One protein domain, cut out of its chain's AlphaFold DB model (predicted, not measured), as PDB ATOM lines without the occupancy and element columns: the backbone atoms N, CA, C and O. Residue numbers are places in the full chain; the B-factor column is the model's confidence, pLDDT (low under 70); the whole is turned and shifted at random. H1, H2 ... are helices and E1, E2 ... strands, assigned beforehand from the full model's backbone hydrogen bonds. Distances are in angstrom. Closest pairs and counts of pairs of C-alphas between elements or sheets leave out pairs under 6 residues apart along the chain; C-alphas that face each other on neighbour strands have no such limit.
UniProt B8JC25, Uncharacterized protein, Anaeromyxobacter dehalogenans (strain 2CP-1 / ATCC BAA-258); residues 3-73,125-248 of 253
ATOM      1  N   ARG A   3       2.308  14.979 -16.735       95.50
ATOM      2  CA  ARG A   3       1.130  14.762 -17.577       95.50
ATOM      3  C   ARG A   3       0.113  15.862 -17.349       95.50
ATOM      4  O   ARG A   3       0.061  16.483 -16.289       95.50
ATOM      5  N   ARG A   4      -0.706  16.086 -18.373       97.69
ATOM      6  CA  ARG A   4      -1.799  17.054 -18.344       97.69
ATOM      7  C   ARG A   4      -3.105  16.385 -18.716       97.69
ATOM      8  O   ARG A   4      -3.137  15.532 -19.608       97.69
ATOM      9  N   VAL A   5      -4.173  16.812 -18.061       98.31
ATOM     10  CA  VAL A   5      -5.553  16.459 -18.403       98.31
ATOM     11  C   VAL A   5      -6.392  17.725 -18.519       98.31
ATOM     12  O   VAL A   5      -6.088  18.725 -17.870       98.31
ATOM     13  N   LEU A   6      -7.422  17.682 -19.357       98.81
ATOM     14  CA  LEU A   6      -8.348  18.786 -19.600       98.81
ATOM     15  C   LEU A   6      -9.752  18.372 -19.160       98.81
ATOM     16  O   LEU A   6     -10.221  17.303 -19.527       98.81
ATOM     17  N   GLY A   7     -10.431  19.218 -18.401       98.75
ATOM     18  CA  GLY A   7     -11.844  19.067 -18.071       98.75
ATOM     19  C   GLY A   7     -12.658  20.185 -18.693       98.75
ATOM     20  O   GLY A   7     -12.209  21.333 -18.692       98.75
ATOM     21  N   ILE A   8     -13.836  19.846 -19.211       98.75
ATOM     22  CA  ILE A   8     -14.789  20.781 -19.808       98.75
ATOM     23  C   ILE A   8     -16.152  20.583 -19.145       98.75
ATOM     24  O   ILE A   8     -16.710  19.486 -19.191       98.75
ATOM     25  N   ASP A   9     -16.689  21.658 -18.575       98.12
ATOM     26  CA  ASP A   9     -18.107  21.734 -18.222       98.12
ATOM     27  C   ASP A   9     -18.880  22.191 -19.465       98.12
ATOM     28  O   ASP A   9     -18.651  23.300 -19.957       98.12
ATOM     29  N   VAL A  10     -19.697  21.306 -20.048       97.75
ATOM     30  CA  VAL A  10     -20.249  21.503 -21.397       97.75
ATOM     31  C   VAL A  10     -21.592  22.223 -21.340       97.75
ATOM     32  O   VAL A  10     -22.602  21.686 -20.879       97.75
ATOM     33  N   ALA A  11     -21.651  23.387 -21.976       96.38
ATOM     34  CA  ALA A  11     -22.889  24.103 -22.248       96.38
ATOM     35  C   ALA A  11     -23.130  24.220 -23.755       96.38
ATOM     36  O   ALA A  11     -22.223  24.521 -24.523       96.38
ATOM     37  N   SER A  12     -24.386  24.056 -24.181       96.38
ATOM     38  CA  SER A  12     -24.782  24.112 -25.598       96.38
ATOM     39  C   SER A  12     -25.350  25.471 -26.032       96.38
ATOM     40  O   SER A  12     -25.770  25.627 -27.178       96.38
ATOM     41  N   ALA A  13     -25.468  26.431 -25.107       94.44
ATOM     42  CA  ALA A  13     -26.138  27.709 -25.349       94.44
ATOM     43  C   ALA A  13     -25.171  28.807 -25.812       94.44
ATOM     44  O   ALA A  13     -25.438  29.480 -26.807       94.44
ATOM     45  N   ALA A  14     -24.059  28.992 -25.100       95.12
ATOM     46  CA  ALA A  14     -23.051  29.994 -25.422       95.12
ATOM     47  C   ALA A  14     -21.666  29.578 -24.917       95.12
ATOM     48  O   ALA A  14     -21.531  28.888 -23.909       95.12
ATOM     49  N   TRP A  15     -20.626  30.069 -25.590       96.75
ATOM     50  CA  TRP A  15     -19.225  29.837 -25.235       96.75
ATOM     51  C   TRP A  15     -18.890  30.172 -23.783       96.75
ATOM     52  O   TRP A  15     -18.280  29.367 -23.094       96.75
ATOM     53  N   ARG A  16     -19.352  31.329 -23.299       93.44
ATOM     54  CA  ARG A  16     -19.105  31.812 -21.929       93.44
ATOM     55  C   ARG A  16     -19.676  30.924 -20.820       93.44
ATOM     56  O   ARG A  16     -19.326  31.136 -19.669       93.44
ATOM     57  N   ASP A  17     -20.598  30.023 -21.156       94.75
ATOM     58  CA  ASP A  17     -21.213  29.099 -20.202       94.75
ATOM     59  C   ASP A  17     -20.468  27.755 -20.155       94.75
ATOM     60  O   ASP A  17     -20.897  26.857 -19.446       94.75
ATOM     61  N   ASN A  18     -19.381  27.600 -20.920       97.25
ATOM     62  CA  ASN A  18     -18.514  26.433 -20.834       97.25
ATOM     63  C   ASN A  18     -17.371  26.717 -19.853       97.25
ATOM     64  O   ASN A  18     -16.639  27.699 -20.006       97.25
ATOM     65  N   GLY A  19     -17.172  25.833 -18.883       97.38
ATOM     66  CA  GLY A  19     -15.993  25.850 -18.022       97.38
ATOM     67  C   GLY A  19     -14.827  25.111 -18.668       97.38
ATOM     68  O   GLY A  19     -15.029  24.174 -19.441       97.38
ATOM     69  N   SER A  20     -13.590  25.486 -18.340       97.94
ATOM     70  CA  SER A  20     -12.416  24.710 -18.765       97.94
ATOM     71  C   SER A  20     -11.318  24.694 -17.712       97.94
ATOM     72  O   SER A  20     -10.990  25.729 -17.139       97.94
ATOM     73  N   ALA A  21     -10.692  23.542 -17.489       98.12
ATOM     74  CA  ALA A  21      -9.585  23.435 -16.547       98.12
ATOM     75  C   ALA A  21      -8.512  22.461 -17.026       98.12
ATOM     76  O   ALA A  21      -8.829  21.392 -17.540       98.12
ATOM     77  N   ILE A  22      -7.244  22.808 -16.812       98.31
ATOM     78  CA  ILE A  22      -6.118  21.885 -16.966       98.31
ATOM     79  C   ILE A  22      -5.535  21.581 -15.595       98.31
ATOM     80  O   ILE A  22      -5.269  22.497 -14.812       98.31
ATOM     81  N   ILE A  23      -5.311  20.293 -15.346       98.31
ATOM     82  CA  ILE A  23      -4.586  19.789 -14.179       98.31
ATOM     83  C   ILE A  23      -3.287  19.152 -14.660       98.31
ATOM     84  O   ILE A  23      -3.285  18.365 -15.611       98.31
ATOM     85  N   GLU A  24      -2.190  19.510 -13.999       97.88
ATOM     86  CA  GLU A  24      -0.868  18.913 -14.184       97.88
ATOM     87  C   GLU A  24      -0.553  18.011 -12.984       97.88
ATOM     88  O   GLU A  24      -0.830  18.373 -11.836       97.88
ATOM     89  N   PHE A  25       0.035  16.846 -13.241       96.62
ATOM     90  CA  PHE A  25       0.575  15.960 -12.210       96.62
ATOM     91  C   PHE A  25       1.880  15.332 -12.694       96.62
ATOM     92  O   PHE A  25       2.082  15.172 -13.900       96.62
ATOM     93  N   ASP A  26       2.780  15.009 -11.769       94.75
ATOM     94  CA  ASP A  26       4.048  14.358 -12.095       94.75
ATOM     95  C   ASP A  26       4.023  12.867 -11.744       94.75
ATOM     96  O   ASP A  26       3.750  12.478 -10.611       94.75
ATOM     97  N   ASP A  27       4.343  12.034 -12.738       88.38
ATOM     98  CA  ASP A  27       4.359  10.575 -12.603       88.38
ATOM     99  C   ASP A  27       5.376  10.068 -11.565       88.38
ATOM    100  O   ASP A  27       5.176   8.999 -10.998       88.38
ATOM    101  N   ALA A  28       6.490  10.781 -11.354       88.38
ATOM    102  CA  ALA A  28       7.566  10.313 -10.481       88.38
ATOM    103  C   ALA A  28       7.271  10.617  -9.011       88.38
ATOM    104  O   ALA A  28       7.539   9.779  -8.152       88.38
ATOM    105  N   SER A  29       6.713  11.794  -8.719       90.62
ATOM    106  CA  SER A  29       6.286  12.142  -7.360       90.62
ATOM    107  C   SER A  29       4.901  11.606  -7.003       90.62
ATOM    108  O   SER A  29       4.581  11.516  -5.821       90.62
ATOM    109  N   GLY A  30       4.067  11.278  -7.995       90.19
ATOM    110  CA  GLY A  30       2.670  10.928  -7.757       90.19
ATOM    111  C   GLY A  30       1.881  12.094  -7.155       90.19
ATOM    112  O   GLY A  30       0.989  11.872  -6.343       90.19
ATOM    113  N   ALA A  31       2.220  13.335  -7.515       94.75
ATOM    114  CA  ALA A  31       1.600  14.532  -6.951       94.75
ATOM    115  C   ALA A  31       1.027  15.455  -8.030       94.75
ATOM    116  O   ALA A  31       1.551  15.555  -9.144       94.75
ATOM    117  N   PHE A  32      -0.037  16.174  -7.672       97.19
ATOM    118  CA  PHE A  32      -0.548  17.292  -8.461       97.19
ATOM    119  C   PHE A  32       0.429  18.468  -8.403       97.19
ATOM    120  O   PHE A  32       0.930  18.821  -7.339       97.19
ATOM    121  N   THR A  33       0.700  19.088  -9.549       96.81
ATOM    122  CA  THR A  33       1.727  20.136  -9.680       96.81
ATOM    123  C   THR A  33       1.179  21.468 -10.176       96.81
ATOM    124  O   THR A  33       1.793  22.506  -9.928       96.81
ATOM    125  N   ALA A  34       0.005  21.482 -10.819       96.94
ATOM    126  CA  ALA A  34      -0.691  22.724 -11.140       96.94
ATOM    127  C   ALA A  34      -2.184  22.529 -11.409       96.94
ATOM    128  O   ALA A  34      -2.610  21.502 -11.937       96.94
ATOM    129  N   VAL A  35      -2.950  23.590 -11.152       97.44
ATOM    130  CA  VAL A  35      -4.330  23.757 -11.620       97.44
ATOM    131  C   VAL A  35      -4.445  25.101 -12.342       97.44
ATOM    132  O   VAL A  35      -4.009  26.135 -11.824       97.44
ATOM    133  N   ARG A  36      -5.028  25.096 -13.546       96.62
ATOM    134  CA  ARG A  36      -5.347  26.302 -14.326       96.62
ATOM    135  C   ARG A  36      -6.800  26.268 -14.780       96.62
ATOM    136  O   ARG A  36      -7.157  25.406 -15.579       96.62
ATOM    137  N   ALA A  37      -7.590  27.235 -14.326       95.12
ATOM    138  CA  ALA A  37      -8.979  27.439 -14.728       95.12
ATOM    139  C   ALA A  37      -9.291  28.957 -14.752       95.12
ATOM    140  O   ALA A  37      -8.988  29.632 -13.761       95.12
ATOM    141  N   PRO A  38      -9.838  29.516 -15.851       95.06
ATOM    142  CA  PRO A  38     -10.141  28.846 -17.113       95.06
ATOM    143  C   PRO A  38      -8.866  28.401 -17.852       95.06
ATOM    144  O   PRO A  38      -7.816  29.039 -17.763       95.06
ATOM    145  N   ALA A  39      -8.943  27.293 -18.587       95.38
ATOM    146  CA  ALA A  39      -7.843  26.799 -19.421       95.38
ATOM    147  C   ALA A  39      -7.945  27.234 -20.888       95.38
ATOM    148  O   ALA A  39      -6.937  27.205 -21.598       95.38
ATOM    149  N   ILE A  40      -9.142  27.621 -21.330       95.31
ATOM    150  CA  ILE A  40      -9.461  28.004 -22.700       95.31
ATOM    151  C   ILE A  40     -10.051  29.411 -22.692       95.31
ATOM    152  O   ILE A  40     -11.011  29.695 -21.979       95.31
ATOM    153  N   ALA A  41      -9.492  30.287 -23.524       93.69
ATOM    154  CA  ALA A  41     -10.142  31.537 -23.889       93.69
ATOM    155  C   ALA A  41     -11.141  31.241 -25.014       93.69
ATOM    156  O   ALA A  41     -10.746  31.010 -26.158       93.69
ATOM    157  N   TRP A  42     -12.429  31.176 -24.680       94.88
ATOM    158  CA  TRP A  42     -13.447  30.784 -25.648       94.88
ATOM    159  C   TRP A  42     -13.668  31.839 -26.744       94.88
ATOM    160  O   TRP A  42     -13.620  33.039 -26.461       94.88
ATOM    161  N   PRO A  43     -13.936  31.419 -27.995       92.62
ATOM    162  CA  PRO A  43     -14.155  32.338 -29.106       92.62
ATOM    163  C   PRO A  43     -15.513  33.051 -29.006       92.62
ATOM    164  O   PRO A  43     -16.394  32.686 -28.232       92.62
ATOM    165  N   THR A  44     -15.700  34.072 -29.842       91.25
ATOM    166  CA  THR A  44     -16.946  34.859 -29.939       91.25
ATOM    167  C   THR A  44     -17.842  34.439 -31.109       91.25
ATOM    168  O   THR A  44     -18.891  35.039 -31.336       91.25
ATOM    169  N   THR A  45     -17.439  33.414 -31.864       93.00
ATOM    170  CA  THR A  45     -18.187  32.865 -33.004       93.00
ATOM    171  C   THR A  45     -19.405  32.052 -32.548       93.00
ATOM    172  O   THR A  45     -19.641  31.868 -31.356       93.00
ATOM    173  N   SER A  46     -20.210  31.534 -33.478       93.62
ATOM    174  CA  SER A  46     -21.315  30.633 -33.129       93.62
ATOM    175  C   SER A  46     -20.811  29.326 -32.507       93.62
ATOM    176  O   SER A  46     -19.919  28.658 -33.038       93.62
ATOM    177  N   LEU A  47     -21.418  28.945 -31.384       97.69
ATOM    178  CA  LEU A  47     -21.163  27.669 -30.729       97.69
ATOM    179  C   LEU A  47     -21.907  26.545 -31.463       97.69
ATOM    180  O   LEU A  47     -23.133  26.568 -31.572       97.69
ATOM    181  N   THR A  48     -21.159  25.556 -31.941       98.31
ATOM    182  CA  THR A  48     -21.654  24.307 -32.528       98.31
ATOM    183  C   THR A  48     -20.856  23.138 -31.942       98.31
ATOM    184  O   THR A  48     -19.754  23.362 -31.430       98.31
ATOM    185  N   PRO A  49     -21.347  21.889 -32.026       98.62
ATOM    186  CA  PRO A  49     -20.579  20.729 -31.572       98.62
ATOM    187  C   PRO A  49     -19.198  20.641 -32.233       98.62
ATOM    188  O   PRO A  49     -18.185  20.457 -31.561       98.62
ATOM    189  N   ALA A  50     -19.141  20.883 -33.547       98.44
ATOM    190  CA  ALA A  50     -17.899  20.878 -34.312       98.44
ATOM    191  C   ALA A  50     -16.933  21.999 -33.891       98.44
ATOM    192  O   ALA A  50     -15.728  21.754 -33.785       98.44
ATOM    193  N   SER A  51     -17.432  23.218 -33.635       98.25
ATOM    194  CA  SER A  51     -16.568  24.324 -33.207       98.25
ATOM    195  C   SER A  51     -16.051  24.124 -31.781       98.25
ATOM    196  O   SER A  51     -14.872  24.384 -31.538       98.25
ATOM    197  N   LEU A  52     -16.865  23.583 -30.864       98.62
ATOM    198  CA  LEU A  52     -16.421  23.222 -29.512       98.62
ATOM    199  C   LEU A  52     -15.363  22.113 -29.547       98.62
ATOM    200  O   LEU A  52     -14.295  22.272 -28.957       98.62
ATOM    201  N   ALA A  53     -15.605  21.039 -30.303       98.69
ATOM    202  CA  ALA A  53     -14.631  19.964 -30.492       98.69
ATOM    203  C   ALA A  53     -13.303  20.478 -31.080       98.69
ATOM    204  O   ALA A  53     -12.233  20.036 -30.671       98.69
ATOM    205  N   ALA A  54     -13.346  21.438 -32.011       98.31
ATOM    206  CA  ALA A  54     -12.143  22.054 -32.571       98.31
ATOM    207  C   ALA A  54     -11.358  22.898 -31.561       98.31
ATOM    208  O   ALA A  54     -10.127  22.821 -31.534       98.31
ATOM    209  N   ALA A  55     -12.048  23.673 -30.721       98.31
ATOM    210  CA  ALA A  55     -11.409  24.448 -29.661       98.31
ATOM    211  C   ALA A  55     -10.741  23.530 -28.620       98.31
ATOM    212  O   ALA A  55      -9.584  23.750 -28.255       98.31
ATOM    213  N   ILE A  56     -11.439  22.465 -28.210       98.56
ATOM    214  CA  ILE A  56     -10.923  21.444 -27.289       98.56
ATOM    215  C   ILE A  56      -9.686  20.761 -27.878       98.56
ATOM    216  O   ILE A  56      -8.652  20.719 -27.219       98.56
ATOM    217  N   ASP A  57      -9.761  20.273 -29.118       98.50
ATOM    218  CA  ASP A  57      -8.649  19.561 -29.756       98.50
ATOM    219  C   ASP A  57      -7.409  20.447 -29.929       98.50
ATOM    220  O   ASP A  57      -6.295  20.008 -29.652       98.50
ATOM    221  N   THR A  58      -7.599  21.714 -30.312       97.81
ATOM    222  CA  THR A  58      -6.499  22.683 -30.443       97.81
ATOM    223  C   THR A  58      -5.750  22.839 -29.121       97.81
ATOM    224  O   THR A  58      -4.519  22.768 -29.087       97.81
ATOM    225  N   VAL A  59      -6.482  23.017 -28.018       98.12
ATOM    226  CA  VAL A  59      -5.892  23.183 -26.685       98.12
ATOM    227  C   VAL A  59      -5.267  21.880 -26.202       98.12
ATOM    228  O   VAL A  59      -4.144  21.904 -25.702       98.12
ATOM    229  N   ALA A  60      -5.955  20.750 -26.381       98.06
ATOM    230  CA  ALA A  60      -5.465  19.444 -25.963       98.06
ATOM    231  C   ALA A  60      -4.127  19.113 -26.636       98.06
ATOM    232  O   ALA A  60      -3.169  18.753 -25.953       98.06
ATOM    233  N   ARG A  61      -4.015  19.329 -27.952       97.44
ATOM    234  CA  ARG A  61      -2.766  19.104 -28.696       97.44
ATOM    235  C   ARG A  61      -1.676  20.094 -28.310       97.44
ATOM    236  O   ARG A  61      -0.564  19.677 -28.009       97.44
ATOM    237  N   THR A  62      -1.994  21.388 -28.251       97.06
ATOM    238  CA  THR A  62      -1.005  22.431 -27.915       97.06
ATOM    239  C   THR A  62      -0.428  22.244 -26.512       97.06
ATOM    240  O   THR A  62       0.759  22.471 -26.291       97.06
ATOM    241  N   ALA A  63      -1.251  21.816 -25.552       96.50
ATOM    242  CA  ALA A  63      -0.815  21.579 -24.179       96.50
ATOM    243  C   ALA A  63      -0.213  20.177 -23.950       96.50
ATOM    244  O   ALA A  63       0.304  19.917 -22.859       96.50
ATOM    245  N   GLY A  64      -0.275  19.272 -24.933       96.12
ATOM    246  CA  GLY A  64       0.127  17.872 -24.752       96.12
ATOM    247  C   GLY A  64      -0.723  17.161 -23.693       96.12
ATOM    248  O   GLY A  64      -0.198  16.496 -22.801       96.12
ATOM    249  N   VAL A  65      -2.036  17.383 -23.731       97.25
ATOM    250  CA  VAL A  65      -3.002  16.722 -22.853       97.25
ATOM    251  C   VAL A  65      -3.111  15.248 -23.225       97.25
ATOM    252  O   VAL A  65      -3.178  14.899 -24.395       97.25
ATOM    253  N   THR A  66      -3.171  14.393 -22.208       96.81
ATOM    254  CA  THR A  66      -3.277  12.932 -22.353       96.81
ATOM    255  C   THR A  66      -4.722  12.434 -22.306       96.81
ATOM    256  O   THR A  66      -5.039  11.414 -22.915       96.81
ATOM    257  N   ALA A  67      -5.610  13.163 -21.620       97.81
ATOM    258  CA  ALA A  67      -7.044  12.908 -21.636       97.81
ATOM    259  C   ALA A  67      -7.896  14.166 -21.447       97.81
ATOM    260  O   ALA A  67      -7.515  15.101 -20.738       97.81
ATOM    261  N   VAL A  68      -9.081  14.137 -22.052       98.69
ATOM    262  CA  VAL A  68     -10.117  15.163 -21.968       98.69
ATOM    263  C   VAL A  68     -11.376  14.567 -21.335       98.69
ATOM    264  O   VAL A  68     -11.901  13.571 -21.825       98.69
ATOM    265  N   ALA A  69     -11.888  15.192 -20.279       98.75
ATOM    266  CA  ALA A  69     -13.168  14.864 -19.663       98.75
ATOM    267  C   ALA A  69     -14.239  15.886 -20.040       98.75
ATOM    268  O   ALA A  69     -14.010  17.091 -19.924       98.75
ATOM    269  N   LEU A  70     -15.412  15.402 -20.445       98.88
ATOM    270  CA  LEU A  70     -16.568  16.227 -20.788       98.88
ATOM    271  C   LEU A  70     -17.716  15.961 -19.805       98.88
ATOM    272  O   LEU A  70     -18.063  14.799 -19.570       98.88
ATOM    273  N   ASP A  71     -18.315  17.018 -19.245       97.75
ATOM    274  CA  ASP A  71     -19.596  16.935 -18.524       97.75
ATOM    275  C   ASP A  71     -20.759  16.898 -19.521       97.75
ATOM    276  O   ASP A  71     -21.375  17.910 -19.850       97.75
ATOM    277  N   GLY A  72     -21.017  15.720 -20.075       96.94
ATOM    278  CA  GLY A  72     -22.107  15.519 -21.016       96.94
ATOM    279  C   GLY A  72     -22.160  14.084 -21.527       96.94
ATOM    280  O   GLY A  72     -21.133  13.405 -21.564       96.94
ATOM    281  N   PRO A  73     -23.345  13.597 -21.925       98.12
ATOM    282  CA  PRO A  73     -23.497  12.233 -22.402       98.12
ATOM    283  C   PRO A  73     -22.725  11.994 -23.702       98.12
ATOM    284  O   PRO A  73     -22.785  12.807 -24.623       98.12
ATOM    285  N   ASP A 125     -18.608  12.627 -30.952       98.50
ATOM    286  CA  ASP A 125     -18.418  12.101 -32.305       98.50
ATOM    287  C   ASP A 125     -17.441  12.965 -33.116       98.50
ATOM    288  O   ASP A 125     -16.539  12.438 -33.773       98.50
ATOM    289  N   ALA A 126     -17.535  14.294 -33.003       98.69
ATOM    290  CA  ALA A 126     -16.603  15.214 -33.648       98.69
ATOM    291  C   ALA A 126     -15.163  15.063 -33.125       98.69
ATOM    292  O   ALA A 126     -14.226  15.114 -33.924       98.69
ATOM    293  N   LEU A 127     -14.955  14.848 -31.821       98.69
ATOM    294  CA  LEU A 127     -13.627  14.579 -31.252       98.69
ATOM    295  C   LEU A 127     -13.092  13.209 -31.681       98.69
ATOM    296  O   LEU A 127     -11.954  13.117 -32.128       98.69
ATOM    297  N   LEU A 128     -13.912  12.160 -31.596       97.94
ATOM    298  CA  LEU A 128     -13.531  10.784 -31.936       97.94
ATOM    299  C   LEU A 128     -13.275  10.578 -33.433       97.94
ATOM    300  O   LEU A 128     -12.613   9.618 -33.813       97.94
ATOM    301  N   SER A 129     -13.760  11.482 -34.289       97.69
ATOM    302  CA  SER A 129     -13.403  11.505 -35.712       97.69
ATOM    303  C   SER A 129     -11.976  12.007 -35.986       97.69
ATOM    304  O   SER A 129     -11.493  11.901 -37.114       97.69
ATOM    305  N   ARG A 130     -11.288  12.567 -34.980       97.75
ATOM    306  CA  ARG A 130      -9.946  13.137 -35.143       97.75
ATOM    307  C   ARG A 130      -8.856  12.069 -35.012       97.75
ATOM    308  O   ARG A 130      -8.950  11.198 -34.145       97.75
ATOM    309  N   PRO A 131      -7.762  12.171 -35.789       96.19
ATOM    310  CA  PRO A 131      -6.635  11.252 -35.674       96.19
ATOM    311  C   PRO A 131      -6.066  11.195 -34.250       96.19
ATOM    312  O   PRO A 131      -5.828  12.231 -33.621       96.19
ATOM    313  N   GLY A 132      -5.843   9.979 -33.753       95.88
ATOM    314  CA  GLY A 132      -5.242   9.733 -32.440       95.88
ATOM    315  C   GLY A 132      -6.161   9.982 -31.240       95.88
ATOM    316  O   GLY A 132      -5.706   9.823 -30.111       95.88
ATOM    317  N   VAL A 133      -7.429  10.357 -31.445       97.69
ATOM    318  CA  VAL A 133      -8.395  10.528 -30.351       97.69
ATOM    319  C   VAL A 133      -9.157   9.228 -30.129       97.69
ATOM    320  O   VAL A 133      -9.718   8.659 -31.063       97.69
ATOM    321  N   VAL A 134      -9.177   8.747 -28.887       96.75
ATOM    322  CA  VAL A 134      -9.806   7.465 -28.528       96.75
ATOM    323  C   VAL A 134     -10.765   7.630 -27.363       96.75
ATOM    324  O   VAL A 134     -10.560   8.467 -26.493       96.75
ATOM    325  N   LEU A 135     -11.807   6.808 -27.306       96.88
ATOM    326  CA  LEU A 135     -12.694   6.767 -26.147       96.88
ATOM    327  C   LEU A 135     -12.068   5.899 -25.046       96.88
ATOM    328  O   LEU A 135     -11.735   4.743 -25.316       96.88
ATOM    329  N   ALA A 136     -11.973   6.389 -23.803       96.19
ATOM    330  CA  ALA A 136     -11.610   5.521 -22.676       96.19
ATOM    331  C   ALA A 136     -12.806   4.630 -22.307       96.19
ATOM    332  O   ALA A 136     -13.659   4.978 -21.484       96.19
ATOM    333  N   ASN A 137     -12.885   3.490 -22.988       94.75
ATOM    334  CA  ASN A 137     -14.048   2.612 -22.966       94.75
ATOM    335  C   ASN A 137     -13.866   1.367 -22.081       94.75
ATOM    336  O   ASN A 137     -14.809   0.613 -21.850       94.75
ATOM    337  N   GLU A 138     -12.651   1.140 -21.589       91.00
ATOM    338  CA  GLU A 138     -12.321   0.031 -20.701       91.00
ATOM    339  C   GLU A 138     -12.375   0.479 -19.244       91.00
ATOM    340  O   GLU A 138     -11.831   1.516 -18.877       91.00
ATOM    341  N   ARG A 139     -12.988  -0.329 -18.371       87.19
ATOM    342  CA  ARG A 139     -13.117   0.008 -16.941       87.19
ATOM    343  C   ARG A 139     -11.772   0.046 -16.202       87.19
ATOM    344  O   ARG A 139     -11.699   0.628 -15.128       87.19
ATOM    345  N   GLY A 140     -10.725  -0.568 -16.755       79.69
ATOM    346  CA  GLY A 140      -9.368  -0.542 -16.197       79.69
ATOM    347  C   GLY A 140      -8.601   0.762 -16.451       79.69
ATOM    348  O   GLY A 140      -7.478   0.894 -15.976       79.69
ATOM    349  N   GLY A 141      -9.187   1.710 -17.185       76.31
ATOM    350  CA  GLY A 141      -8.509   2.915 -17.662       76.31
ATOM    351  C   GLY A 141      -8.131   2.788 -19.135       76.31
ATOM    352  O   GLY A 141      -8.588   1.886 -19.833       76.31
ATOM    353  N   CYS A 142      -7.309   3.712 -19.625       78.06
ATOM    354  CA  CYS A 142      -6.828   3.682 -20.999       78.06
ATOM    355  C   CYS A 142      -5.354   4.073 -21.021       78.06
ATOM    356  O   CYS A 142      -4.953   5.047 -20.383       78.06
ATOM    357  N   ARG A 143      -4.531   3.339 -21.775       77.50
ATOM    358  CA  ARG A 143      -3.183   3.821 -22.076       77.50
ATOM    359  C   ARG A 143      -3.324   5.030 -23.008       77.50
ATOM    360  O   ARG A 143      -3.914   4.862 -24.076       77.50
ATOM    361  N   PRO A 144      -2.785   6.211 -22.654       72.31
ATOM    362  CA  PRO A 144      -2.869   7.372 -23.527       72.31
ATOM    363  C   PRO A 144      -2.279   7.038 -24.906       72.31
ATOM    364  O   PRO A 144      -1.202   6.429 -24.964       72.31
ATOM    365  N   PRO A 145      -2.962   7.383 -26.010       82.25
ATOM    366  CA  PRO A 145      -2.407   7.204 -27.345       82.25
ATOM    367  C   PRO A 145      -1.152   8.075 -27.513       82.25
ATOM    368  O   PRO A 145      -1.074   9.168 -26.960       82.25
ATOM    369  N   VAL A 146      -0.165   7.585 -28.271       82.19
ATOM    370  CA  VAL A 146       1.139   8.261 -28.437       82.19
ATOM    371  C   VAL A 146       0.987   9.634 -29.106       82.19
ATOM    372  O   VAL A 146       1.605  10.592 -28.656       82.19
ATOM    373  N   ASP A 147       0.108   9.741 -30.110       87.88
ATOM    374  CA  ASP A 147      -0.086  10.949 -30.931       87.88
ATOM    375  C   ASP A 147      -1.488  11.575 -30.766       87.88
ATOM    376  O   ASP A 147      -2.082  12.115 -31.709       87.88
ATOM    377  N   GLY A 148      -2.061  11.498 -29.562       95.31
ATOM    378  CA  GLY A 148      -3.368  12.090 -29.281       95.31
ATOM    379  C   GLY A 148      -3.764  12.033 -27.812       95.31
ATOM    380  O   GLY A 148      -2.918  12.134 -26.930       95.31
ATOM    381  N   TYR A 149      -5.060  11.882 -27.545       97.75
ATOM    382  CA  TYR A 149      -5.594  11.839 -26.185       97.75
ATOM    383  C   TYR A 149      -6.812  10.925 -26.079       97.75
ATOM    384  O   TYR A 149      -7.519  10.667 -27.056       97.75
ATOM    385  N   ALA A 150      -7.073  10.452 -24.864       97.75
ATOM    386  CA  ALA A 150      -8.331   9.794 -24.551       97.75
ATOM    387  C   ALA A 150      -9.437  10.831 -24.288       97.75
ATOM    388  O   ALA A 150      -9.182  11.887 -23.713       97.75
ATOM    389  N   VAL A 151     -10.676  10.535 -24.660       98.25
ATOM    390  CA  VAL A 151     -11.862  11.294 -24.243       98.25
ATOM    391  C   VAL A 151     -12.697  10.455 -23.292       98.25
ATOM    392  O   VAL A 151     -12.825   9.242 -23.478       98.25
ATOM    393  N   ILE A 152     -13.259  11.097 -22.272       98.50
ATOM    394  CA  ILE A 152     -14.123  10.458 -21.283       98.50
ATOM    395  C   ILE A 152     -15.361  11.300 -21.007       98.50
ATOM    396  O   ILE A 152     -15.319  12.529 -21.025       98.50
ATOM    397  N   GLU A 153     -16.455  10.621 -20.691       98.69
ATOM    398  CA  GLU A 153     -17.623  11.242 -20.078       98.69
ATOM    399  C   GLU A 153     -17.456  11.254 -18.559       98.69
ATOM    400  O   GLU A 153     -17.077  10.249 -17.949       98.69
ATOM    401  N   CYS A 154     -17.784  12.384 -17.945       98.50
ATOM    402  CA  CYS A 154     -17.889  12.530 -16.501       98.50
ATOM    403  C   CYS A 154     -19.244  13.145 -16.133       98.50
ATOM    404  O   CYS A 154     -19.971  13.648 -16.985       98.50
ATOM    405  N   PHE A 155     -19.588  13.089 -14.848       98.06
ATOM    406  CA  PHE A 155     -20.734  13.814 -14.306       98.06
ATOM    407  C   PHE A 155     -20.328  14.411 -12.954       98.06
ATOM    408  O   PHE A 155     -20.343  13.694 -11.943       98.06
ATOM    409  N   PRO A 156     -19.966  15.705 -12.894       97.75
ATOM    410  CA  PRO A 156     -19.351  16.321 -11.724       97.75
ATOM    411  C   PRO A 156     -20.131  16.106 -10.427       97.75
ATOM    412  O   PRO A 156     -19.548  15.777  -9.401       97.75
ATOM    413  N   THR A 157     -21.467  16.169 -10.449       97.81
ATOM    414  CA  THR A 157     -22.287  15.910  -9.246       97.81
ATOM    415  C   THR A 157     -22.086  14.498  -8.679       97.81
ATOM    416  O   THR A 157     -22.200  14.285  -7.469       97.81
ATOM    417  N   SER A 158     -21.844  13.495  -9.527       98.38
ATOM    418  CA  SER A 158     -21.477  12.149  -9.073       98.38
ATOM    419  C   SER A 158     -20.011  12.076  -8.641       98.38
ATOM    420  O   SER A 158     -19.737  11.477  -7.606       98.38
ATOM    421  N   ALA A 159     -19.103  12.769  -9.329       98.44
ATOM    422  CA  ALA A 159     -17.690  12.841  -8.951       98.44
ATOM    423  C   ALA A 159     -17.475  13.466  -7.559       98.44
ATOM    424  O   ALA A 159     -16.738  12.904  -6.748       98.44
ATOM    425  N   TRP A 160     -18.191  14.551  -7.235       98.56
ATOM    426  CA  TRP A 160     -18.229  15.137  -5.888       98.56
ATOM    427  C   TRP A 160     -18.608  14.088  -4.835       98.56
ATOM    428  O   TRP A 160     -17.893  13.902  -3.853       98.56
ATOM    429  N   ARG A 161     -19.706  13.352  -5.068       98.31
ATOM    430  CA  ARG A 161     -20.188  12.311  -4.143       98.31
ATOM    431  C   ARG A 161     -19.197  11.164  -4.001       98.31
ATOM    432  O   ARG A 161     -18.952  10.724  -2.883       98.31
ATOM    433  N   ALA A 162     -18.637  10.689  -5.111       98.06
ATOM    434  CA  ALA A 162     -17.634   9.629  -5.109       98.06
ATOM    435  C   ALA A 162     -16.403  10.044  -4.292       98.06
ATOM    436  O   ALA A 162     -15.912   9.257  -3.487       98.06
ATOM    437  N   SER A 163     -15.990  11.308  -4.403       97.88
ATOM    438  CA  SER A 163     -14.889  11.894  -3.630       97.88
ATOM    439  C   SER A 163     -15.200  12.101  -2.140       97.88
ATOM    440  O   SER A 163     -14.341  12.580  -1.410       97.88
ATOM    441  N   GLY A 164     -16.407  11.765  -1.667       97.94
ATOM    442  CA  GLY A 164     -16.832  11.998  -0.282       97.94
ATOM    443  C   GLY A 164     -17.178  13.458   0.025       97.94
ATOM    444  O   GLY A 164     -17.314  13.828   1.188       97.94
ATOM    445  N   LEU A 165     -17.331  14.293  -1.004       98.00
ATOM    446  CA  LEU A 165     -17.551  15.728  -0.879       98.00
ATOM    447  C   LEU A 165     -19.012  16.104  -1.155       98.00
ATOM    448  O   LEU A 165     -19.751  15.419  -1.871       98.00
ATOM    449  N   LYS A 166     -19.439  17.248  -0.613       97.62
ATOM    450  CA  LYS A 166     -20.765  17.810  -0.892       97.62
ATOM    451  C   LYS A 166     -20.796  18.373  -2.321       97.62
ATOM    452  O   LYS A 166     -20.006  19.274  -2.611       97.62
ATOM    453  N   PRO A 167     -21.730  17.930  -3.186       96.81
ATOM    454  CA  PRO A 167     -21.855  18.480  -4.530       96.81
ATOM    455  C   PRO A 167     -22.056  19.989  -4.530       96.81
ATOM    456  O   PRO A 167     -22.817  20.518  -3.712       96.81
ATOM    457  N   LEU A 168     -21.409  20.661  -5.481       95.12
ATOM    458  CA  LEU A 168     -21.662  22.067  -5.754       95.12
ATOM    459  C   LEU A 168     -23.127  22.233  -6.205       95.12
ATOM    460  O   LEU A 168     -23.542  21.572  -7.163       95.12
ATOM    461  N   PRO A 169     -23.931  23.082  -5.537       93.94
ATOM    462  CA  PRO A 169     -25.297  23.358  -5.962       93.94
ATOM    463  C   PRO A 169     -25.365  23.887  -7.401       93.94
ATOM    464  O   PRO A 169     -24.395  24.429  -7.931       93.94
ATOM    465  N   GLY A 170     -26.527  23.749  -8.042       90.00
ATOM    466  CA  GLY A 170     -26.725  24.249  -9.403       90.00
ATOM    467  C   GLY A 170     -26.523  25.766  -9.507       90.00
ATOM    468  O   GLY A 170     -26.861  26.509  -8.586       90.00
ATOM    469  N   LYS A 171     -26.029  26.238 -10.660       86.38
ATOM    470  CA  LYS A 171     -25.700  27.653 -10.940       86.38
ATOM    471  C   LYS A 171     -26.801  28.645 -10.532       86.38
ATOM    472  O   LYS A 171     -26.507  29.719 -10.012       86.38
ATOM    473  N   GLY A 172     -28.073  28.267 -10.690       87.06
ATOM    474  CA  GLY A 172     -29.231  29.091 -10.323       87.06
ATOM    475  C   GLY A 172     -29.319  29.474  -8.839       87.06
ATOM    476  O   GLY A 172     -29.877  30.524  -8.529       87.06
ATOM    477  N   SER A 173     -28.734  28.690  -7.924       87.69
ATOM    478  CA  SER A 173     -28.713  29.017  -6.491       87.69
ATOM    479  C   SER A 173     -27.571  29.956  -6.094       87.69
ATOM    480  O   SER A 173     -27.470  30.299  -4.919       87.69
ATOM    481  N   ARG A 174     -26.695  30.328  -7.042       89.50
ATOM    482  CA  ARG A 174     -25.541  31.223  -6.841       89.50
ATOM    483  C   ARG A 174     -24.710  30.859  -5.595       89.50
ATOM    484  O   ARG A 174     -24.564  31.688  -4.697       89.50
ATOM    485  N   PRO A 175     -24.211  29.611  -5.494       91.25
ATOM    486  CA  PRO A 175     -23.488  29.170  -4.307       91.25
ATOM    487  C   PRO A 175     -22.183  29.955  -4.120       91.25
ATOM    488  O   PRO A 175     -21.530  30.338  -5.092       91.25
ATOM    489  N   ALA A 176     -21.763  30.133  -2.866       92.94
ATOM    490  CA  ALA A 176     -20.399  30.553  -2.575       92.94
ATOM    491  C   ALA A 176     -19.434  29.445  -3.025       92.94
ATOM    492  O   ALA A 176     -19.542  28.309  -2.563       92.94
ATOM    493  N   LEU A 177     -18.512  29.764  -3.936       94.31
ATOM    494  CA  LEU A 177     -17.604  28.769  -4.517       94.31
ATOM    495  C   LEU A 177     -16.462  28.398  -3.566       94.31
ATOM    496  O   LEU A 177     -16.062  27.241  -3.523       94.31
ATOM    497  N   GLU A 178     -15.983  29.362  -2.778       94.19
ATOM    498  CA  GLU A 178     -14.792  29.232  -1.926       94.19
ATOM    499  C   GLU A 178     -14.820  28.003  -0.993       94.19
ATOM    500  O   GLU A 178     -13.851  27.248  -1.002       94.19
ATOM    501  N   PRO A 179     -15.906  27.699  -0.246       95.12
ATOM    502  CA  PRO A 179     -15.922  26.515   0.619       95.12
ATOM    503  C   PRO A 179     -15.857  25.194  -0.157       95.12
ATOM    504  O   PRO A 179     -15.263  24.229   0.314       95.12
ATOM    505  N   HIS A 180     -16.465  25.144  -1.347       96.69
ATOM    506  CA  HIS A 180     -16.434  23.960  -2.204       96.69
ATOM    507  C   HIS A 180     -15.062  23.785  -2.855       96.69
ATOM    508  O   HIS A 180     -14.544  22.673  -2.872       96.69
ATOM    509  N   ALA A 181     -14.471  24.877  -3.348       96.12
ATOM    510  CA  ALA A 181     -13.114  24.877  -3.874       96.12
ATOM    511  C   ALA A 181     -12.132  24.407  -2.794       96.12
ATOM    512  O   ALA A 181     -11.456  23.411  -2.997       96.12
ATOM    513  N   ARG A 182     -12.138  25.005  -1.600       95.75
ATOM    514  CA  ARG A 182     -11.252  24.581  -0.507       95.75
ATOM    515  C   ARG A 182     -11.381  23.096  -0.175       95.75
ATOM    516  O   ARG A 182     -10.383  22.392  -0.168       95.75
ATOM    517  N   ALA A 183     -12.606  22.599  -0.004       97.38
ATOM    518  CA  ALA A 183     -12.830  21.182   0.285       97.38
ATOM    519  C   ALA A 183     -12.319  20.253  -0.833       97.38
ATOM    520  O   ALA A 183     -11.821  19.167  -0.547       97.38
ATOM    521  N   LEU A 184     -12.435  20.668  -2.099       97.62
ATOM    522  CA  LEU A 184     -11.892  19.927  -3.238       97.62
ATOM    523  C   LEU A 184     -10.359  19.946  -3.247       97.62
ATOM    524  O   LEU A 184      -9.745  18.904  -3.464       97.62
ATOM    525  N   TRP A 185      -9.755  21.110  -3.000       97.06
ATOM    526  CA  TRP A 185      -8.305  21.280  -2.938       97.06
ATOM    527  C   TRP A 185      -7.690  20.452  -1.818       97.06
ATOM    528  O   TRP A 185      -6.749  19.705  -2.075       97.06
ATOM    529  N   ASP A 186      -8.271  20.514  -0.621       96.75
ATOM    530  CA  ASP A 186      -7.824  19.749   0.540       96.75
ATOM    531  C   ASP A 186      -7.932  18.241   0.278       96.75
ATOM    532  O   ASP A 186      -6.986  17.493   0.515       96.75
ATOM    533  N   ALA A 187      -9.066  17.783  -0.268       97.69
ATOM    534  CA  ALA A 187      -9.299  16.361  -0.513       97.69
ATOM    535  C   ALA A 187      -8.323  15.760  -1.529       97.69
ATOM    536  O   ALA A 187      -7.937  14.605  -1.386       97.69
ATOM    537  N   PHE A 188      -7.935  16.522  -2.551       97.44
ATOM    538  CA  PHE A 188      -7.033  16.059  -3.606       97.44
ATOM    539  C   PHE A 188      -5.586  16.522  -3.421       97.44
ATOM    540  O   PHE A 188      -4.759  16.202  -4.267       97.44
ATOM    541  N   ALA A 189      -5.264  17.254  -2.349       96.38
ATOM    542  CA  ALA A 189      -3.969  17.914  -2.167       96.38
ATOM    543  C   ALA A 189      -3.545  18.721  -3.414       96.38
ATOM    544  O   ALA A 189      -2.412  18.626  -3.894       96.38
ATOM    545  N   LEU A 190      -4.486  19.481  -3.983       96.56
ATOM    546  CA  LEU A 190      -4.212  20.307  -5.156       96.56
ATOM    547  C   LEU A 190      -3.347  21.512  -4.766       96.56
ATOM    548  O   LEU A 190      -3.584  22.125  -3.725       96.56
ATOM    549  N   PRO A 191      -2.383  21.912  -5.610       94.88
ATOM    550  CA  PRO A 191      -1.667  23.160  -5.407       94.88
ATOM    551  C   PRO A 191      -2.609  24.352  -5.589       94.88
ATOM    552  O   PRO A 191      -3.586  24.278  -6.343       94.88
ATOM    553  N   GLU A 192      -2.272  25.470  -4.946       89.25
ATOM    554  CA  GLU A 192      -2.959  26.748  -5.153       89.25
ATOM    555  C   GLU A 192      -3.124  27.032  -6.656       89.25
ATOM    556  O   GLU A 192      -2.178  26.850  -7.439       89.25
ATOM    557  N   PRO A 193      -4.325  27.435  -7.103       84.81
ATOM    558  CA  PRO A 193      -4.565  27.627  -8.518       84.81
ATOM    559  C   PRO A 193      -3.722  28.790  -9.045       84.81
ATOM    560  O   PRO A 193      -3.606  29.840  -8.414       84.81
ATOM    561  N   ARG A 194      -3.183  28.642 -10.262       83.38
ATOM    562  CA  ARG A 194      -2.393  29.712 -10.909       83.38
ATOM    563  C   ARG A 194      -3.222  30.964 -11.221       83.38
ATOM    564  O   ARG A 194      -2.666  32.029 -11.471       83.38
ATOM    565  N   SER A 195      -4.541  30.823 -11.248       77.56
ATOM    566  CA  SER A 195      -5.512  31.883 -11.499       77.56
ATOM    567  C   SER A 195      -6.690  31.729 -10.548       77.56
ATOM    568  O   SER A 195      -7.094  30.618 -10.217       77.56
ATOM    569  N   ARG A 196      -7.281  32.846 -10.125       78.38
ATOM    570  CA  ARG A 196      -8.500  32.801  -9.317       78.38
ATOM    571  C   ARG A 196      -9.618  32.128 -10.116       78.38
ATOM    572  O   ARG A 196      -9.879  32.535 -11.245       78.38
ATOM    573  N   LEU A 197     -10.302  31.157  -9.507       84.38
ATOM    574  CA  LEU A 197     -11.525  30.583 -10.068       84.38
ATOM    575  C   LEU A 197     -12.552  31.693 -10.315       84.38
ATOM    576  O   LEU A 197     -12.966  32.387  -9.382       84.38
ATOM    577  N   SER A 198     -12.942  31.865 -11.574       79.06
ATOM    578  CA  SER A 198     -13.814  32.959 -12.009       79.06
ATOM    579  C   SER A 198     -15.297  32.612 -12.006       79.06
ATOM    580  O   SER A 198     -16.124  33.523 -11.961       79.06
ATOM    581  N   SER A 199     -15.659  31.327 -12.065       92.81
ATOM    582  CA  SER A 199     -17.050  30.923 -12.271       92.81
ATOM    583  C   SER A 199     -17.398  29.552 -11.681       92.81
ATOM    584  O   SER A 199     -16.531  28.766 -11.296       92.81
ATOM    585  N   HIS A 200     -18.707  29.284 -11.602       95.75
ATOM    586  CA  HIS A 200     -19.259  27.968 -11.264       95.75
ATOM    587  C   HIS A 200     -18.798  26.907 -12.266       95.75
ATOM    588  O   HIS A 200     -18.319  25.852 -11.853       95.75
ATOM    589  N   ASP A 201     -18.862  27.248 -13.552       96.00
ATOM    590  CA  ASP A 201     -18.545  26.350 -14.658       96.00
ATOM    591  C   ASP A 201     -17.042  25.978 -14.635       96.00
ATOM    592  O   ASP A 201     -16.672  24.817 -14.793       96.00
ATOM    593  N   ASP A 202     -16.150  26.927 -14.307       95.38
ATOM    594  CA  ASP A 202     -14.711  26.656 -14.134       95.38
ATOM    595  C   ASP A 202     -14.427  25.667 -12.994       95.38
ATOM    596  O   ASP A 202     -13.579  24.784 -13.134       95.38
ATOM    597  N   LEU A 203     -15.141  25.775 -11.867       97.19
ATOM    598  CA  LEU A 203     -14.990  24.824 -10.762       97.19
ATOM    599  C   LEU A 203     -15.513  23.430 -11.149       97.19
ATOM    600  O   LEU A 203     -14.882  22.431 -10.806       97.19
ATOM    601  N   GLN A 204     -16.619  23.340 -11.894       97.88
ATOM    602  CA  GLN A 204     -17.088  22.055 -12.432       97.88
ATOM    603  C   GLN A 204     -16.093  21.468 -13.440       97.88
ATOM    604  O   GLN A 204     -15.848  20.262 -13.423       97.88
ATOM    605  N   ALA A 205     -15.438  22.306 -14.244       98.31
ATOM    606  CA  ALA A 205     -14.400  21.873 -15.169       98.31
ATOM    607  C   ALA A 205     -13.151  21.331 -14.453       98.31
ATOM    608  O   ALA A 205     -12.551  20.369 -14.932       98.31
ATOM    609  N   VAL A 206     -12.775  21.872 -13.285       98.56
ATOM    610  CA  VAL A 206     -11.720  21.277 -12.436       98.56
ATOM    611  C   VAL A 206     -12.122  19.869 -11.989       98.56
ATOM    612  O   VAL A 206     -11.323  18.938 -12.076       98.56
ATOM    613  N   VAL A 207     -13.374  19.680 -11.569       98.62
ATOM    614  CA  VAL A 207     -13.895  18.362 -11.164       98.62
ATOM    615  C   VAL A 207     -13.940  17.388 -12.344       98.62
ATOM    616  O   VAL A 207     -13.570  16.222 -12.192       98.62
ATOM    617  N   ALA A 208     -14.326  17.859 -13.532       98.69
ATOM    618  CA  ALA A 208     -14.239  17.080 -14.763       98.69
ATOM    619  C   ALA A 208     -12.787  16.659 -15.043       98.69
ATOM    620  O   ALA A 208     -12.520  15.477 -15.251       98.69
ATOM    621  N   ALA A 209     -11.827  17.588 -14.960       98.62
ATOM    622  CA  ALA A 209     -10.410  17.299 -15.181       98.62
ATOM    623  C   ALA A 209      -9.888  16.232 -14.203       98.62
ATOM    624  O   ALA A 209      -9.194  15.307 -14.625       98.62
ATOM    625  N   LEU A 210     -10.283  16.294 -12.925       98.62
ATOM    626  CA  LEU A 210      -9.943  15.276 -11.922       98.62
ATOM    627  C   LEU A 210     -10.431  13.874 -12.308       98.62
ATOM    628  O   LEU A 210      -9.753  12.894 -12.006       98.62
ATOM    629  N   CYS A 211     -11.556  13.751 -13.017       98.50
ATOM    630  CA  CYS A 211     -12.053  12.457 -13.495       98.50
ATOM    631  C   CYS A 211     -11.138  11.818 -14.550       98.50
ATOM    632  O   CYS A 211     -11.082  10.593 -14.641       98.50
ATOM    633  N   ALA A 212     -10.385  12.621 -15.308       97.88
ATOM    634  CA  ALA A 212      -9.426  12.142 -16.305       97.88
ATOM    635  C   ALA A 212      -8.054  11.773 -15.722       97.88
ATOM    636  O   ALA A 212      -7.341  10.965 -16.313       97.88
ATOM    637  N   VAL A 213      -7.692  12.316 -14.556       97.19
ATOM    638  CA  VAL A 213      -6.408  12.043 -13.889       97.19
ATOM    639  C   VAL A 213      -6.131  10.539 -13.741       97.19
ATOM    640  O   VAL A 213      -5.114  10.078 -14.264       97.19
ATOM    641  N   PRO A 214      -6.996   9.738 -13.085       95.56
ATOM    642  CA  PRO A 214      -6.696   8.328 -12.856       95.56
ATOM    643  C   PRO A 214      -6.828   7.471 -14.121       95.56
ATOM    644  O   PRO A 214      -6.190   6.428 -14.216       95.56
ATOM    645  N   VAL A 215      -7.599   7.919 -15.122       94.00
ATOM    646  CA  VAL A 215      -7.702   7.241 -16.429       94.00
ATOM    647  C   VAL A 215      -6.343   7.194 -17.121       94.00
ATOM    648  O   VAL A 215      -6.019   6.197 -17.760       94.00
ATOM    649  N   CYS A 216      -5.536   8.239 -16.927       91.31
ATOM    650  CA  CYS A 216      -4.171   8.349 -17.425       91.31
ATOM    651  C   CYS A 216      -3.110   7.966 -16.381       91.31
ATOM    652  O   CYS A 216      -1.957   8.363 -16.538       91.31
ATOM    653  N   GLY A 217      -3.461   7.228 -15.323       90.94
ATOM    654  CA  GLY A 217      -2.511   6.742 -14.314       90.94
ATOM    655  C   GLY A 217      -1.991   7.796 -13.330       90.94
ATOM    656  O   GLY A 217      -0.925   7.600 -12.755       90.94
ATOM    657  N   GLY A 218      -2.701   8.915 -13.162       94.06
ATOM    658  CA  GLY A 218      -2.354   9.950 -12.185       94.06
ATOM    659  C   GLY A 218      -2.757   9.620 -10.738       94.06
ATOM    660  O   GLY A 218      -3.334   8.563 -10.477       94.06
ATOM    661  N   PRO A 219      -2.489  10.535  -9.785       95.44
ATOM    662  CA  PRO A 219      -2.561  10.279  -8.340       95.44
ATOM    663  C   PRO A 219      -3.976  10.390  -7.753       95.44
ATOM    664  O   PRO A 219      -4.238  11.084  -6.772       95.44
ATOM    665  N   ALA A 220      -4.920   9.695  -8.374       96.19
ATOM    666  CA  ALA A 220      -6.296   9.580  -7.920       96.19
ATOM    667  C   ALA A 220      -6.819   8.173  -8.228       96.19
ATOM    668  O   ALA A 220      -6.130   7.356  -8.839       96.19
ATOM    669  N   ILE A 221      -8.050   7.874  -7.824       96.62
ATOM    670  CA  ILE A 221      -8.667   6.567  -8.072       96.62
ATOM    671  C   ILE A 221      -9.855   6.747  -9.014       96.62
ATOM    672  O   ILE A 221     -10.778   7.512  -8.727       96.62
ATOM    673  N   ALA A 222      -9.841   6.018 -10.130       96.56
ATOM    674  CA  ALA A 222     -10.942   5.990 -11.083       96.56
ATOM    675  C   ALA A 222     -12.110   5.159 -10.541       96.56
ATOM    676  O   ALA A 222     -11.917   4.066 -10.006       96.56
ATOM    677  N   VAL A 223     -13.332   5.650 -10.736       97.19
ATOM    678  CA  VAL A 223     -14.567   4.925 -10.408       97.19
ATOM    679  C   VAL A 223     -15.501   4.958 -11.627       97.19
ATOM    680  O   VAL A 223     -16.357   5.844 -11.723       97.19
ATOM    681  N   PRO A 224     -15.311   4.044 -12.601       97.50
ATOM    682  CA  PRO A 224     -16.138   3.977 -13.800       97.50
ATOM    683  C   PRO A 224     -17.471   3.270 -13.532       97.50
ATOM    684  O   PRO A 224     -17.512   2.095 -13.138       97.50
ATOM    685  N   GLU A 225     -18.558   3.973 -13.837       98.00
ATOM    686  CA  GLU A 225     -19.934   3.510 -13.669       98.00
ATOM    687  C   GLU A 225     -20.609   3.245 -15.016       98.00
ATOM    688  O   GLU A 225     -20.477   4.031 -15.953       98.00
ATOM    689  N   GLY A 226     -21.387   2.162 -15.097       96.38
ATOM    690  CA  GLY A 226     -22.075   1.728 -16.316       96.38
ATOM    691  C   GLY A 226     -21.371   0.585 -17.039       96.38
ATOM    692  O   GLY A 226     -20.816  -0.315 -16.408       96.38
ATOM    693  N   VAL A 227     -21.438   0.600 -18.371       96.19
ATOM    694  CA  VAL A 227     -20.820  -0.417 -19.235       96.19
ATOM    695  C   VAL A 227     -20.099   0.240 -20.414       96.19
ATOM    696  O   VAL A 227     -20.457   1.363 -20.767       96.19
ATOM    697  N   PRO A 228     -19.133  -0.444 -21.051       97.44
ATOM    698  CA  PRO A 228     -18.503   0.056 -22.266       97.44
ATOM    699  C   PRO A 228     -19.532   0.451 -23.332       97.44
ATOM    700  O   PRO A 228     -20.518  -0.256 -23.557       97.44
ATOM    701  N   ALA A 229     -19.288   1.581 -23.986       97.81
ATOM    702  CA  ALA A 229     -20.038   2.023 -25.144       97.81
ATOM    703  C   ALA A 229     -19.756   1.127 -26.355       97.81
ATOM    704  O   ALA A 229     -18.672   0.558 -26.502       97.81
ATOM    705  N   PHE A 230     -20.712   1.066 -27.270       97.56
ATOM    706  CA  PHE A 230     -20.550   0.427 -28.572       97.56
ATOM    707  C   PHE A 230     -21.308   1.221 -29.636       97.56
ATOM    708  O   PHE A 230     -22.132   2.074 -29.314       97.56
ATOM    709  N   VAL A 231     -21.000   0.976 -30.907       97.19
ATOM    710  CA  VAL A 231     -21.671   1.633 -32.033       97.19
ATOM    711  C   VAL A 231     -22.613   0.631 -32.686       97.19
ATOM    712  O   VAL A 231     -22.213  -0.494 -32.984       97.19
ATOM    713  N   ASP A 232     -23.873   1.018 -32.870       95.88
ATOM    714  CA  ASP A 232     -24.861   0.177 -33.542       95.88
ATOM    715  C   ASP A 232     -24.697   0.195 -35.074       95.88
ATOM    716  O   ASP A 232     -23.882   0.921 -35.644       95.88
ATOM    717  N   ARG A 233     -25.514  -0.595 -35.781       94.69
ATOM    718  CA  ARG A 233     -25.480  -0.669 -37.255       94.69
ATOM    719  C   ARG A 233     -25.836   0.646 -37.955       94.69
ATOM    720  O   ARG A 233     -25.565   0.782 -39.141       94.69
ATOM    721  N   SER A 234     -26.468   1.582 -37.249       93.88
ATOM    722  CA  SER A 234     -26.810   2.908 -37.771       93.88
ATOM    723  C   SER A 234     -25.736   3.958 -37.480       93.88
ATOM    724  O   SER A 234     -25.935   5.128 -37.795       93.88
ATOM    725  N   GLY A 235     -24.608   3.560 -36.882       94.88
ATOM    726  CA  GLY A 235     -23.522   4.468 -36.528       94.88
ATOM    727  C   GLY A 235     -23.752   5.238 -35.225       94.88
ATOM    728  O   GLY A 235     -22.982   6.146 -34.926       94.88
ATOM    729  N   ARG A 236     -24.776   4.901 -34.428       96.06
ATOM    730  CA  ARG A 236     -25.055   5.587 -33.157       96.06
ATOM    731  C   ARG A 236     -24.297   4.942 -32.008       96.06
ATOM    732  O   ARG A 236     -24.324   3.723 -31.848       96.06
ATOM    733  N   ARG A 237     -23.680   5.774 -31.168       98.06
ATOM    734  CA  ARG A 237     -23.064   5.335 -29.913       98.06
ATOM    735  C   ARG A 237     -24.131   5.031 -28.868       98.06
ATOM    736  O   ARG A 237     -24.981   5.875 -28.576       98.06
ATOM    737  N   LEU A 238     -24.065   3.831 -28.308       98.38
ATOM    738  CA  LEU A 238     -24.962   3.318 -27.281       98.38
ATOM    739  C   LEU A 238     -24.191   3.026 -25.996       98.38
ATOM    740  O   LEU A 238     -23.031   2.617 -26.040       98.38
ATOM    741  N   GLU A 239     -24.867   3.200 -24.864       98.12
ATOM    742  CA  GLU A 239     -24.323   3.066 -23.513       98.12
ATOM    743  C   GLU A 239     -23.061   3.926 -23.299       98.12
ATOM    744  O   GLU A 239     -22.912   4.992 -23.903       98.12
ATOM    745  N   GLY A 240     -22.207   3.543 -22.351       98.00
ATOM    746  CA  GLY A 240     -20.999   4.273 -22.002       98.00
ATOM    747  C   GLY A 240     -20.712   4.277 -20.509       98.00
ATOM    748  O   GLY A 240     -21.554   3.931 -19.672       98.00
ATOM    749  N   LEU A 241     -19.486   4.683 -20.203       98.38
ATOM    750  CA  LEU A 241     -18.995   4.853 -18.846       98.38
ATOM    751  C   LEU A 241     -19.093   6.325 -18.446       98.38
ATOM    752  O   LEU A 241     -18.652   7.192 -19.196       98.38
ATOM    753  N   ILE A 242     -19.618   6.585 -17.247       98.62
ATOM    754  CA  ILE A 242     -19.369   7.846 -16.542       98.62
ATOM    755  C   ILE A 242     -18.189   7.602 -15.611       98.62
ATOM    756  O   ILE A 242     -18.257   6.756 -14.714       98.62
ATOM    757  N   TRP A 243     -17.115   8.352 -15.815       98.50
ATOM    758  CA  TRP A 243     -15.929   8.303 -14.978       98.50
ATOM    759  C   TRP A 243     -16.097   9.250 -13.794       98.50
ATOM    760  O   TRP A 243     -16.206  10.463 -13.962       98.50
ATOM    761  N   ASN A 244     -16.133   8.679 -12.592       98.44
ATOM    762  CA  ASN A 244     -15.997   9.421 -11.345       98.44
ATOM    763  C   ASN A 244     -14.566   9.286 -10.811       98.44
ATOM    764  O   ASN A 244     -13.774   8.464 -11.280       98.44
ATOM    765  N   VAL A 245     -14.267  10.062  -9.778       98.12
ATOM    766  CA  VAL A 245     -12.959  10.095  -9.132       98.12
ATOM    767  C   VAL A 245     -13.100  10.034  -7.617       98.12
ATOM    768  O   VAL A 245     -14.103  10.477  -7.052       98.12
ATOM    769  N   ARG A 246     -12.082   9.472  -6.969       97.75
ATOM    770  CA  ARG A 246     -11.837   9.580  -5.531       97.75
ATOM    771  C   ARG A 246     -10.408  10.072  -5.301       97.75
ATOM    772  O   ARG A 246      -9.540   9.739  -6.116       97.75
ATOM    773  N   PRO A 247     -10.142  10.792  -4.200       96.75
ATOM    774  CA  PRO A 247      -8.780  11.050  -3.760       96.75
ATOM    775  C   PRO A 247      -7.949   9.767  -3.681       96.75
ATOM    776  O   PRO A 247      -8.461   8.714  -3.287       96.75
ATOM    777  N   GLY A 248      -6.672   9.858  -4.058       90.25
ATOM    778  CA  GLY A 248      -5.696   8.817  -3.746       90.25
ATOM    779  C   GLY A 248      -5.493   8.706  -2.233       90.25
ATOM    780  O   GLY A 248      -5.836   9.620  -1.484       90.25
TER     781      GLY A 248
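This is residues 3 to 73 and 125 to 248 of the 253 residues of an uncharacterized protein of Anaeromyxobacter dehalogenans (strain 2CP-1 / ATCC BAA-258) (UniProt B8JC25). One twisted sheet of eight strands curls round a helix, H5, which packs on E1, E2 and E4, while H3 packs on E8 and H5. On the side of E1 and E4 away from H5, H1 packs on the sheet, and the long hairpin of E7 and E8 reaches out to one end of the longest axis. The printed part has 195 residues with five named helices and eight named strands; along the chain come three strands, E1 to E3, then H1, E4 and H2, then E5 and E6, then three helices, H3 to H5, and last E7 and E8; the class is mixed, helices and strands, and the sheet is branched at E6, which has E4, E5 and E8 as neighbours, with both parallel and antiparallel pairs in it. The whole is compact, with a radius of gyration of the C-alphas of 15.5 A and spans of 47 by 39 by 30 A.

Start at E1, residues 3 to 9: on one side find E2, residues 19 to 26, antiparallel, with N 5 and O 23 at 3.0 A, and on the other side E4, residues 65 to 71, parallel, with N 6 and O 67 at 2.9 A. E3, residues 31 to 36, forms a hairpin with E2, with N 24 and O 34 at 2.9 A; E1, E2 and E3 are a meander, each strand the antiparallel neighbour of the one before. E6, residues 149 to 154, has parallel E4 on one side, with N 68 and O 150 at 2.8 A. On its other side are E5, residues 133 to 135, with N 134 and O 149 at 3.1 A, and E8, residues 237 to 247, with N 243 and O 153 at 2.9 A, both parallel to it. E7, residues 220 to 231, bends by 65 degrees at residue 226 and forms a hairpin with E8, with N 223 and O 244 at 2.9 A. The sheet curls round H5, residues 200 to 212; its closest C-alphas to E1 are Ala 209 and Gly 7, 3.7 A apart. H3, residues 156 to 162, touches H5 at a steep tilt of 55 degrees, C-alphas 156 and 207 being closest at 5.9 A. H4, residues 178 to 188, is close but not clearly touching H5, with closest C-alphas 181 and 203 at 7.1 A. H1, residues 49 to 63, lies over E4 at a height over the sheet of 7.8 A, apart from H5. H2, residues 125 to 128, only grazes the sheet and touches H1, with closest C-alphas 127 and 53 at 5.5 A. Every O i to N i+4 pair is within hydrogen-bond range in H1 and H4, but 2 of 3 in H3 and 8 of 9 in H5; H2 is too short for one.

Find C-alpha 3 at (1.130, 14.762, -17.577), where E1 begins its 20.5 A. H1 runs 21.1 A from C-alpha 49 at (-20.579, 20.729, -31.572). E7 spans 29.7 A, and E8 runs 30.3 A to C-alpha 247 at (-8.780, 11.050, -3.760).

The C-alphas farthest apart, of Glu 192 and Arg 233, are 47.8 A apart. Residues 74 to 124 are not printed; C-alphas 73 and 125 are 11.1 A apart across this cut. The links E3 to H1, E5 to E6, H3 to H4 and H4 to H5 are long. No printed residue has a pLDDT under 70.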